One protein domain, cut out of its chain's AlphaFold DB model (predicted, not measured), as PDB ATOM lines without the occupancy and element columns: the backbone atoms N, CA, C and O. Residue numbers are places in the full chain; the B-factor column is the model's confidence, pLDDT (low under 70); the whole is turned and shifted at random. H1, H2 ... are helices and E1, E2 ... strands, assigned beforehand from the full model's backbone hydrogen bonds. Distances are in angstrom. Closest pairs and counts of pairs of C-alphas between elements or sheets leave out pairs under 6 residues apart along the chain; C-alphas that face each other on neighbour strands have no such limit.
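This is residues 85 to 159 of the 162 residues of an uncharacterized protein of Blautia sp. An249 (UniProt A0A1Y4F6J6). The model shows one strongly twisted sheet of six strands, with the single helix H1 packed on one face and no named helix over the other. Beyond the edge strand E1, a long looping link, residues 89 to 101, reaches toward one end of the longest axis before the chain returns to the inner strand E2. The printed part has 75 residues, with elements in the order E1 E2 E3 E4 E5 H1 E6, a mixed class of helices and strands. The sheet runs E1 E6 E2 E3 E5 E4 and is mixed. The whole is compact, with a radius of gyration of the C-alphas of 12.0 A and spans of 35 by 27 by 25 A.

E1, residues 85 to 88, is an edge strand, parallel to its neighbour E6, residues 154 to 158, at 33 degrees; N 157 and O 86 are 2.8 A apart, within hydrogen-bond range. E6 is also parallel to E2, residues 102 to 106, at 38 degrees, with N 104 and O 156 at 2.8 A. E2 and E3, residues 112 to 117, form an antiparallel hairpin at 157 degrees, with N 116 and O 103 at 2.8 A. E3 is antiparallel to E5, residues 137 to 142, at 152 degrees, with N 115 and O 139 at 2.8 A. E5 and the other edge strand, E4, residues 126 to 129, form a hairpin, antiparallel at 143 degrees, with N 129 and O 138 at 2.8 A. H1, residues 143 to 152, is on the sheet, giving two layers, a helix on one face of a sheet. The closest C-alphas of H1 and E3 are those of Lys 143 and His 112, 6.4 A apart; those of H1 and E1 are Arg 150 and Thr 85, 6.0 A apart. E5, H1 and E6 make a split strand-helix-strand unit, two strands of one sheet joined through a helix, with E2 and E3 between them in the sheet; its crossover is right-handed. In H1, 5 of 6 O i to N i+4 pairs are within hydrogen-bond range. E1 and E4 are apart.

E1 begins at C-alpha 85, (198.932, 252.292, 144.765), and E4 is as short, each 9.6 A from first to last C-alpha. E2 measures 13.5 A and E3 16.2 A. E5 measures 16.5 A and ends at C-alpha 142, (190.301, 242.416, 136.633). H1 measures 14.8 A. E6 measures 13.2 A and ends at C-alpha 158, (190.485, 252.823, 149.963).

The two C-alphas farthest apart are those of Gly 93 and Arg 124, at 36.0 A. The printed part has no cut. The link from E1 to E2 is long, 13 residues. The mean pLDDT of the printed part is 82.9; residues 93 and 133 are under 70.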
ATOM      1  N   THR A  85     200.147 252.385 143.951       80.25
ATOM      2  CA  THR A  85     198.932 252.292 144.765       80.25
ATOM      3  C   THR A  85     199.215 252.923 146.115       80.25
ATOM      4  O   THR A  85     200.129 252.475 146.809       80.25
ATOM      5  N   TYR A  86     198.434 253.938 146.462       82.38
ATOM      6  CA  TYR A  86     198.498 254.660 147.725       82.38
ATOM      7  C   TYR A  86     197.323 254.214 148.588       82.38
ATOM      8  O   TYR A  86     196.174 254.549 148.301       82.38
ATOM      9  N   LEU A  87     197.628 253.395 149.590       80.81
ATOM     10  CA  LEU A  87     196.663 252.863 150.545       80.81
ATOM     11  C   LEU A  87     196.296 253.958 151.547       80.81
ATOM     12  O   LEU A  87     197.195 254.549 152.143       80.81
ATOM     13  N   TYR A  88     195.003 254.192 151.756       80.81
ATOM     14  CA  TYR A  88     194.529 254.986 152.884       80.81
ATOM     15  C   TYR A  88     193.351 254.292 153.571       80.81
ATOM     16  O   TYR A  88     192.470 253.726 152.919       80.81
ATOM     17  N   THR A  89     193.360 254.325 154.900       79.19
ATOM     18  CA  THR A  89     192.314 253.788 155.773       79.19
ATOM     19  C   THR A  89     191.575 254.957 156.429       79.19
ATOM     20  O   THR A  89     192.083 255.514 157.414       79.19
ATOM     21  N   PRO A  90     190.404 255.370 155.907       73.75
ATOM     22  CA  PRO A  90     189.685 256.537 156.423       73.75
ATOM     23  C   PRO A  90     189.306 256.386 157.906       73.75
ATOM     24  O   PRO A  90     189.335 257.363 158.650       73.75
ATOM     25  N   GLU A  91     189.051 255.160 158.367       76.06
ATOM     26  CA  GLU A  91     188.707 254.852 159.763       76.06
ATOM     27  C   GLU A  91     189.843 255.135 160.759       76.06
ATOM     28  O   GLU A  91     189.580 255.455 161.915       76.06
ATOM     29  N   MET A  92     191.103 255.122 160.310       76.00
ATOM     30  CA  MET A  92     192.267 255.504 161.128       76.00
ATOM     31  C   MET A  92     192.572 257.009 161.066       76.00
ATOM     32  O   MET A  92     193.646 257.442 161.486       76.00
ATOM     33  N   GLY A  93     191.667 257.817 160.505       67.44
ATOM     34  CA  GLY A  93     191.864 259.256 160.328       67.44
ATOM     35  C   GLY A  93     192.887 259.609 159.243       67.44
ATOM     36  O   GLY A  93     193.460 260.699 159.277       67.44
ATOM     37  N   GLN A  94     193.144 258.696 158.298       75.12
ATOM     38  CA  GLN A  94     194.000 258.972 157.145       75.12
ATOM     39  C   GLN A  94     193.228 259.746 156.080       75.12
ATOM     40  O   GLN A  94     192.136 259.351 155.671       75.12
ATOM     41  N   GLU A  95     193.820 260.837 155.599       73.50
ATOM     42  CA  GLU A  95     193.272 261.587 154.472       73.50
ATOM     43  C   GLU A  95     193.614 260.911 153.141       73.50
ATOM     44  O   GLU A  95     194.653 260.265 152.976       73.50
ATOM     45  N   LYS A  96     192.725 261.095 152.164       79.12
ATOM     46  CA  LYS A  96     192.916 260.599 150.803       79.12
ATOM     47  C   LYS A  96     194.201 261.192 150.197       79.12
ATOM     48  O   LYS A  96     194.407 262.403 150.292       79.12
ATOM     49  N   PRO A  97     195.050 260.381 149.540       78.00
ATOM     50  CA  PRO A  97     196.306 260.854 148.967       78.00
ATOM     51  C   PRO A  97     196.069 261.890 147.859       78.00
ATOM     52  O   PRO A  97     195.283 261.674 146.931       78.00
ATOM     53  N   GLU A  98     196.776 263.016 147.944       72.00
ATOM     54  CA  GLU A  98     196.682 264.114 146.979       72.00
ATOM     55  C   GLU A  98     197.392 263.757 145.662       72.00
ATOM     56  O   GLU A  98     198.495 263.204 145.662       72.00
ATOM     57  N   GLY A  99     196.772 264.098 144.525       72.75
ATOM     58  CA  GLY A  99     197.351 263.915 143.183       72.75
ATOM     59  C   GLY A  99     196.979 262.608 142.467       72.75
ATOM     60  O   GLY A  99     197.352 262.417 141.309       72.75
ATOM     61  N   CYS A 100     196.205 261.721 143.102       79.69
ATOM     62  CA  CYS A 100     195.704 260.512 142.444       79.69
ATOM     63  C   CYS A 100     194.593 260.849 141.436       79.69
ATOM     64  O   CYS A 100     193.589 261.466 141.784       79.69
ATOM     65  N   LYS A 101     194.750 260.405 140.182       81.44
ATOM     66  CA  LYS A 101     193.741 260.581 139.113       81.44
ATOM     67  C   LYS A 101     192.689 259.470 139.090       81.44
ATOM     68  O   LYS A 101     191.703 259.560 138.357       81.44
ATOM     69  N   ILE A 102     192.954 258.393 139.824       87.31
ATOM     70  CA  ILE A 102     192.132 257.190 139.873       87.31
ATOM     71  C   ILE A 102     191.894 256.842 141.341       87.31
ATOM     72  O   ILE A 102     192.831 256.794 142.145       87.31
ATOM     73  N   GLU A 103     190.641 256.587 141.675       88.81
ATOM     74  CA  GLU A 103     190.221 255.992 142.942       88.81
ATOM     75  C   GLU A 103     189.901 254.533 142.705       88.81
ATOM     76  O   GLU A 103     189.283 254.200 141.695       88.81
ATOM     77  N   ALA A 104     190.335 253.673 143.612       89.69
ATOM     78  CA  ALA A 104     190.133 252.247 143.531       89.69
ATOM     79  C   ALA A 104     189.670 251.683 144.868       89.69
ATOM     80  O   ALA A 104     190.102 252.123 145.932       89.69
ATOM     81  N   GLY A 105     188.876 250.626 144.791       87.56
ATOM     82  CA  GLY A 105     188.590 249.770 145.928       87.56
ATOM     83  C   GLY A 105     188.300 248.349 145.472       87.56
ATOM     84  O   GLY A 105     188.184 248.052 144.277       87.56
ATOM     85  N   LEU A 106     188.233 247.437 146.434       86.44
ATOM     86  CA  LEU A 106     187.892 246.048 146.163       86.44
ATOM     87  C   LEU A 106     186.372 245.914 145.999       86.44
ATOM     88  O   LEU A 106     185.608 246.461 146.789       86.44
ATOM     89  N   CYS A 107     185.915 245.201 144.970       82.75
ATOM     90  CA  CYS A 107     184.501 244.847 144.854       82.75
ATOM     91  C   CYS A 107     184.123 243.762 145.870       82.75
ATOM     92  O   CYS A 107     184.966 242.962 146.288       82.75
ATOM     93  N   TYR A 108     182.823 243.678 146.170       71.00
ATOM     94  CA  TYR A 108     182.230 242.556 146.900       71.00
ATOM     95  C   TYR A 108     182.734 241.218 146.319       71.00
ATOM     96  O   TYR A 108     182.767 241.045 145.099       71.00
ATOM     97  N   TYR A 109     183.157 240.295 147.190       73.69
ATOM     98  CA  TYR A 109     183.771 238.994 146.853       73.69
ATOM     99  C   TYR A 109     185.214 239.016 146.299       73.69
ATOM    100  O   TYR A 109     185.703 237.996 145.806       73.69
ATOM    101  N   GLY A 110     185.934 240.143 146.362       74.12
ATOM    102  CA  GLY A 110     187.405 240.177 146.248       74.12
ATOM    103  C   GLY A 110     188.017 239.791 144.890       74.12
ATOM    104  O   GLY A 110     189.234 239.594 144.773       74.12
ATOM    105  N   SER A 111     187.193 239.651 143.853       82.50
ATOM    106  CA  SER A 111     187.630 239.168 142.533       82.50
ATOM    107  C   SER A 111     187.942 240.298 141.550       82.50
ATOM    108  O   SER A 111     188.821 240.152 140.695       82.50
ATOM    109  N   HIS A 112     187.269 241.434 141.709       88.81
ATOM    110  CA  HIS A 112     187.377 242.602 140.840       88.81
ATOM    111  C   HIS A 112     187.682 243.854 141.659       88.81
ATOM    112  O   HIS A 112     187.397 243.906 142.856       88.81
ATOM    113  N   TYR A 113     188.254 244.855 141.000       89.12
ATOM    114  CA  TYR A 113     188.418 246.189 141.561       89.12
ATOM    115  C   TYR A 113     187.447 247.138 140.875       89.12
ATOM    116  O   TYR A 113     187.288 247.080 139.651       89.12
ATOM    117  N   TRP A 114     186.827 248.019 141.648       90.19
ATOM    118  CA  TRP A 114     186.104 249.156 141.096       90.19
ATOM    119  C   TRP A 114     187.070 250.330 140.982       90.19
ATOM    120  O   TRP A 114     187.905 250.529 141.863       90.19
ATOM    121  N   LEU A 115     186.971 251.087 139.893       90.12
ATOM    122  CA  LEU A 115     187.721 252.316 139.671       90.12
ATOM    123  C   LEU A 115     186.763 253.476 139.422       90.12
ATOM    124  O   LEU A 115     185.791 253.317 138.683       90.12
ATOM    125  N   LYS A 116     187.084 254.649 139.963       88.25
ATOM    126  CA  LYS A 116     186.452 255.925 139.610       88.25
ATOM    127  C   LYS A 116     187.507 256.858 139.049       88.25
ATOM    128  O   LYS A 116     188.545 257.086 139.674       88.25
ATOM    129  N   THR A 117     187.273 257.373 137.850       86.75
ATOM    130  CA  THR A 117     188.187 258.325 137.217       86.75
ATOM    131  C   THR A 117     187.463 259.178 136.180       86.75
ATOM    132  O   THR A 117     186.438 258.786 135.629       86.75
ATOM    133  N   SER A 118     188.002 260.363 135.905       84.38
ATOM    134  CA  SER A 118     187.593 261.203 134.774       84.38
ATOM    135  C   SER A 118     188.263 260.795 133.455       84.38
ATOM    136  O   SER A 118     187.902 261.301 132.396       84.38
ATOM    137  N   LEU A 119     189.249 259.892 133.502       84.81
ATOM    138  CA  LEU A 119     189.982 259.417 132.332       84.81
ATOM    139  C   LEU A 119     189.211 258.314 131.599       84.81
ATOM    140  O   LEU A 119     188.567 257.471 132.218       84.81
ATOM    141  N   GLU A 120     189.339 258.266 130.274       84.62
ATOM    142  CA  GLU A 120     188.816 257.141 129.499       84.62
ATOM    143  C   GLU A 120     189.773 255.948 129.563       84.62
ATOM    144  O   GLU A 120     190.864 255.977 128.991       84.62
ATOM    145  N   LEU A 121     189.355 254.875 130.236       85.88
ATOM    146  CA  LEU A 121     190.102 253.621 130.296       85.88
ATOM    147  C   LEU A 121     189.527 252.622 129.285       85.88
ATOM    148  O   LEU A 121     188.339 252.311 129.309       85.88
ATOM    149  N   LYS A 122     190.377 252.088 128.401       83.56
ATOM    150  CA  LYS A 122     190.009 251.050 127.424       83.56
ATOM    151  C   LYS A 122     191.022 249.914 127.453       83.56
ATOM    152  O   LYS A 122     192.224 250.147 127.545       83.56
ATOM    153  N   GLY A 123     190.544 248.677 127.350       85.38
ATOM    154  CA  GLY A 123     191.416 247.507 127.286       85.38
ATOM    155  C   GLY A 123     190.734 246.206 127.685       85.38
ATOM    156  O   GLY A 123     189.600 246.178 128.154       85.38
ATOM    157  N   ARG A 124     191.454 245.095 127.508       83.75
ATOM    158  CA  ARG A 124     190.973 243.764 127.895       83.75
ATOM    159  C   ARG A 124     190.868 243.657 129.418       83.75
ATOM    160  O   ARG A 124     191.865 243.820 130.116       83.75
ATOM    161  N   GLY A 125     189.681 243.300 129.909       84.25
ATOM    162  CA  GLY A 125     189.419 243.130 131.341       84.25
ATOM    163  C   GLY A 125     189.123 244.434 132.086       84.25
ATOM    164  O   GLY A 125     189.311 244.463 133.303       84.25
ATOM    165  N   ILE A 126     188.703 245.472 131.351       89.12
ATOM    166  CA  ILE A 126     188.144 246.734 131.846       89.12
ATOM    167  C   ILE A 126     186.718 246.830 131.297       89.12
ATOM    168  O   ILE A 126     186.529 246.801 130.081       89.12
ATOM    169  N   THR A 127     185.736 246.935 132.184       89.19
ATOM    170  CA  THR A 127     184.320 247.106 131.839       89.19
ATOM    171  C   THR A 127     183.869 248.470 132.336       89.19
ATOM    172  O   THR A 127     184.038 248.767 133.515       89.19
ATOM    173  N   GLU A 128     183.330 249.306 131.453       88.06
ATOM    174  CA  GLU A 128     182.720 250.585 131.830       88.06
ATOM    175  C   GLU A 128     181.330 250.328 132.417       88.06
ATOM    176  O   GLU A 128     180.523 249.616 131.822       88.06
ATOM    177  N   ASN A 129     181.080 250.873 133.603       85.44
ATOM    178  CA  ASN A 129     179.783 250.850 134.267       85.44
ATOM    179  C   ASN A 129     179.080 252.199 134.057       85.44
ATOM    180  O   ASN A 129     179.668 253.152 133.544       85.44
ATOM    181  N   GLU A 130     177.832 252.298 134.512       79.94
ATOM    182  CA  GLU A 130     177.088 253.555 134.458       79.94
ATOM    183  C   GLU A 130     177.866 254.693 135.150       79.94
ATOM    184  O   GLU A 130     178.354 254.522 136.280       79.94
ATOM    185  N   PRO A 131     178.030 255.847 134.479       76.12
ATOM    186  CA  PRO A 131     178.737 256.983 135.045       76.12
ATOM    187  C   PRO A 131     177.959 257.556 136.229       76.12
ATOM    188  O   PRO A 131     176.728 257.544 136.273       76.12
ATOM    189  N   THR A 132     178.684 258.097 137.201       71.88
ATOM    190  CA  THR A 132     178.066 258.854 138.291       71.88
ATOM    191  C   THR A 132     177.539 260.190 137.751       71.88
ATOM    192  O   THR A 132     178.053 260.716 136.762       71.88
ATOM    193  N   ARG A 133     176.513 260.756 138.405       65.56
ATOM    194  CA  ARG A 133     175.854 262.020 138.012       65.56
ATOM    195  C   ARG A 133     176.822 263.195 137.789       65.56
ATOM    196  O   ARG A 133     176.497 264.093 137.025       65.56
ATOM    197  N   ASP A 134     178.010 263.148 138.385       72.75
ATOM    198  CA  ASP A 134     179.062 264.169 138.295       72.75
ATOM    199  C   ASP A 134     179.994 264.041 137.070       72.75
ATOM    200  O   ASP A 134     181.045 264.677 137.016       72.75
ATOM    201  N   GLY A 135     179.661 263.198 136.083       72.69
ATOM    202  CA  GLY A 135     180.494 262.996 134.886       72.69
ATOM    203  C   GLY A 135     181.758 262.162 135.134       72.69
ATOM    204  O   GLY A 135     182.635 262.086 134.273       72.69
ATOM    205  N   ILE A 136     181.851 261.520 136.302       82.94
ATOM    206  CA  ILE A 136     182.920 260.584 136.660       82.94
ATOM    207  C   ILE A 136     182.562 259.200 136.115       82.94
ATOM    208  O   ILE A 136     181.450 258.704 136.325       82.94
ATOM    209  N   LYS A 137     183.512 258.566 135.423       87.62
ATOM    210  CA  LYS A 137     183.341 257.231 134.851       87.62
ATOM    211  C   LYS A 137     183.702 256.165 135.879       87.62
ATOM    212  O   LYS A 137     184.728 256.254 136.559       87.62
ATOM    213  N   ASN A 138     182.854 255.146 135.955       89.12
ATOM    214  CA  ASN A 138     183.040 253.992 136.822       89.12
ATOM    215  C   ASN A 138     183.516 252.812 135.976       89.12
ATOM    216  O   ASN A 138     182.926 252.523 134.938       89.12
ATOM    217  N   TYR A 139     184.542 252.099 136.428       90.00
ATOM    218  CA  TYR A 139     185.042 250.911 135.742       90.00
ATOM    219  C   TYR A 139     185.142 249.723 136.692       90.00
ATOM    220  O   TYR A 139     185.559 249.865 137.837       90.00
ATOM    221  N   THR A 140     184.836 248.532 136.190       89.88
ATOM    222  CA  THR A 140     185.169 247.261 136.836       89.88
ATOM    223  C   THR A 140     186.398 246.682 136.152       89.88
ATOM    224  O   THR A 140     186.390 246.463 134.939       89.88
ATOM    225  N   VAL A 141     187.462 246.411 136.907       91.12
ATOM    226  CA  VAL A 141     188.710 245.869 136.362       91.12
ATOM    227  C   VAL A 141     189.097 244.539 136.996       91.12
ATOM    228  O   VAL A 141     188.892 244.274 138.180       91.12
ATOM    229  N   THR A 142     189.685 243.672 136.178       91.31
ATOM    230  CA  THR A 142     190.301 242.416 136.633       91.31
ATOM    231  C   THR A 142     191.652 242.668 137.311       91.31
ATOM    232  O   THR A 142     192.320 243.662 137.019       91.31
ATOM    233  N   LYS A 143     192.118 241.732 138.152       88.19
ATOM    234  CA  LYS A 143     193.416 241.830 138.858       88.19
ATOM    235  C   LYS A 143     194.595 242.134 137.920       88.19
ATOM    236  O   LYS A 143     195.378 243.041 138.174       88.19
ATOM    237  N   ARG A 144     194.650 241.451 136.770       89.38
ATOM    238  CA  ARG A 144     195.689 241.655 135.742       89.38
ATOM    239  C   ARG A 144     195.645 243.039 135.093       89.38
ATOM    240  O   ARG A 144     196.687 243.582 134.736       89.38
ATOM    241  N   ALA A 145     194.450 243.588 134.879       88.06
ATOM    242  CA  ALA A 145     194.306 244.937 134.338       88.06
ATOM    243  C   ALA A 145     194.735 245.979 135.383       88.06
ATOM    244  O   ALA A 145     195.451 246.923 135.052       88.06
ATOM    245  N   PHE A 146     194.378 245.760 136.650       88.12
ATOM    246  CA  PHE A 146     194.748 246.630 137.761       88.12
ATOM    247  C   PHE A 146     196.269 246.728 137.966       88.12
ATOM    248  O   PHE A 146     196.793 247.831 138.101       88.12
ATOM    249  N   GLU A 147     197.002 245.612 137.898       87.38
ATOM    250  CA  GLU A 147     198.475 245.611 137.994       87.38
ATOM    251  C   GLU A 147     199.138 246.488 136.920       87.38
ATOM    252  O   GLU A 147     200.086 247.230 137.198       87.38
ATOM    253  N   LYS A 148     198.603 246.469 135.693       88.75
ATOM    254  CA  LYS A 148     199.089 247.335 134.611       88.75
ATOM    255  C   LYS A 148     198.784 248.805 134.881       88.75
ATOM    256  O   LYS A 148     199.655 249.647 134.680       88.75
ATOM    257  N   LEU A 149     197.583 249.108 135.373       86.69
ATOM    258  CA  LEU A 149     197.173 250.474 135.699       86.69
ATOM    259  C   LEU A 149     198.009 251.064 136.839       86.69
ATOM    260  O   LEU A 149     198.458 252.201 136.724       86.69
ATOM    261  N   ARG A 150     198.310 250.278 137.881       86.19
ATOM    262  CA  ARG A 150     199.192 250.677 138.992       86.19
ATOM    263  C   ARG A 150     200.588 251.094 138.523       86.19
ATOM    264  O   ARG A 150     201.218 251.940 139.144       86.19
ATOM    265  N   THR A 151     201.077 250.493 137.441       85.62
ATOM    266  CA  THR A 151     202.407 250.803 136.894       85.62
ATOM    267  C   THR A 151     202.424 252.135 136.135       85.62
ATOM    268  O   THR A 151     203.467 252.771 136.025       85.62
ATOM    269  N   GLN A 152     201.276 252.565 135.606       84.06
ATOM    270  CA  GLN A 152     201.165 253.738 134.731       84.06
ATOM    271  C   GLN A 152     200.601 254.968 135.445       84.06
ATOM    272  O   GLN A 152     200.955 256.095 135.103       84.06
ATOM    273  N   TYR A 153     199.735 254.764 136.438       85.31
ATOM    274  CA  TYR A 153     199.005 255.826 137.117       85.31
ATOM    275  C   TYR A 153     199.183 255.752 138.632       85.31
ATOM    276  O   TYR A 153     199.388 254.687 139.214       85.31
ATOM    277  N   ALA A 154     199.074 256.911 139.276       85.19
ATOM    278  CA  ALA A 154     198.883 257.001 140.714       85.19
ATOM    279  C   ALA A 154     197.414 256.709 141.049       85.19
ATOM    280  O   ALA A 154     196.511 257.437 140.618       85.19
ATOM    281  N   ILE A 155     197.194 255.628 141.794       86.62
ATOM    282  CA  ILE A 155     195.881 255.122 142.182       86.62
ATOM    283  C   ILE A 155     195.747 255.251 143.697       86.62
ATOM    284  O   ILE A 155     196.551 254.691 144.444       86.62
ATOM    285  N   SER A 156     194.712 255.954 144.144       86.62
ATOM    286  CA  SER A 156     194.296 255.959 145.547       86.62
ATOM    287  C   SER A 156     193.480 254.700 145.821       86.62
ATOM    288  O   SER A 156     192.590 254.378 145.040       86.62
ATOM    289  N   TYR A 157     193.816 253.957 146.872       85.75
ATOM    290  CA  TYR A 157     193.132 252.722 147.242       85.75
ATOM    291  C   TYR A 157     192.555 252.847 148.644       85.75
ATOM    292  O   TYR A 157     193.298 252.987 149.617       85.75
ATOM    293  N   GLU A 158     191.231 252.800 148.714       82.56
ATOM    294  CA  GLU A 158     190.485 252.823 149.963       82.56
ATOM    295  C   GLU A 158     190.463 251.418 150.571       82.56
ATOM    296  O   GLU A 158     190.024 250.459 149.929       82.56
ATOM    297  N   SER A 159     190.951 251.298 151.806       79.19
ATOM    298  CA  SER A 159     190.850 250.070 152.595       79.19
ATOM    299  C   SER A 159     190.040 250.341 153.850       79.19
ATOM    300  O   SER A 159     190.462 251.116 154.705       79.19
TER     301      SER A 159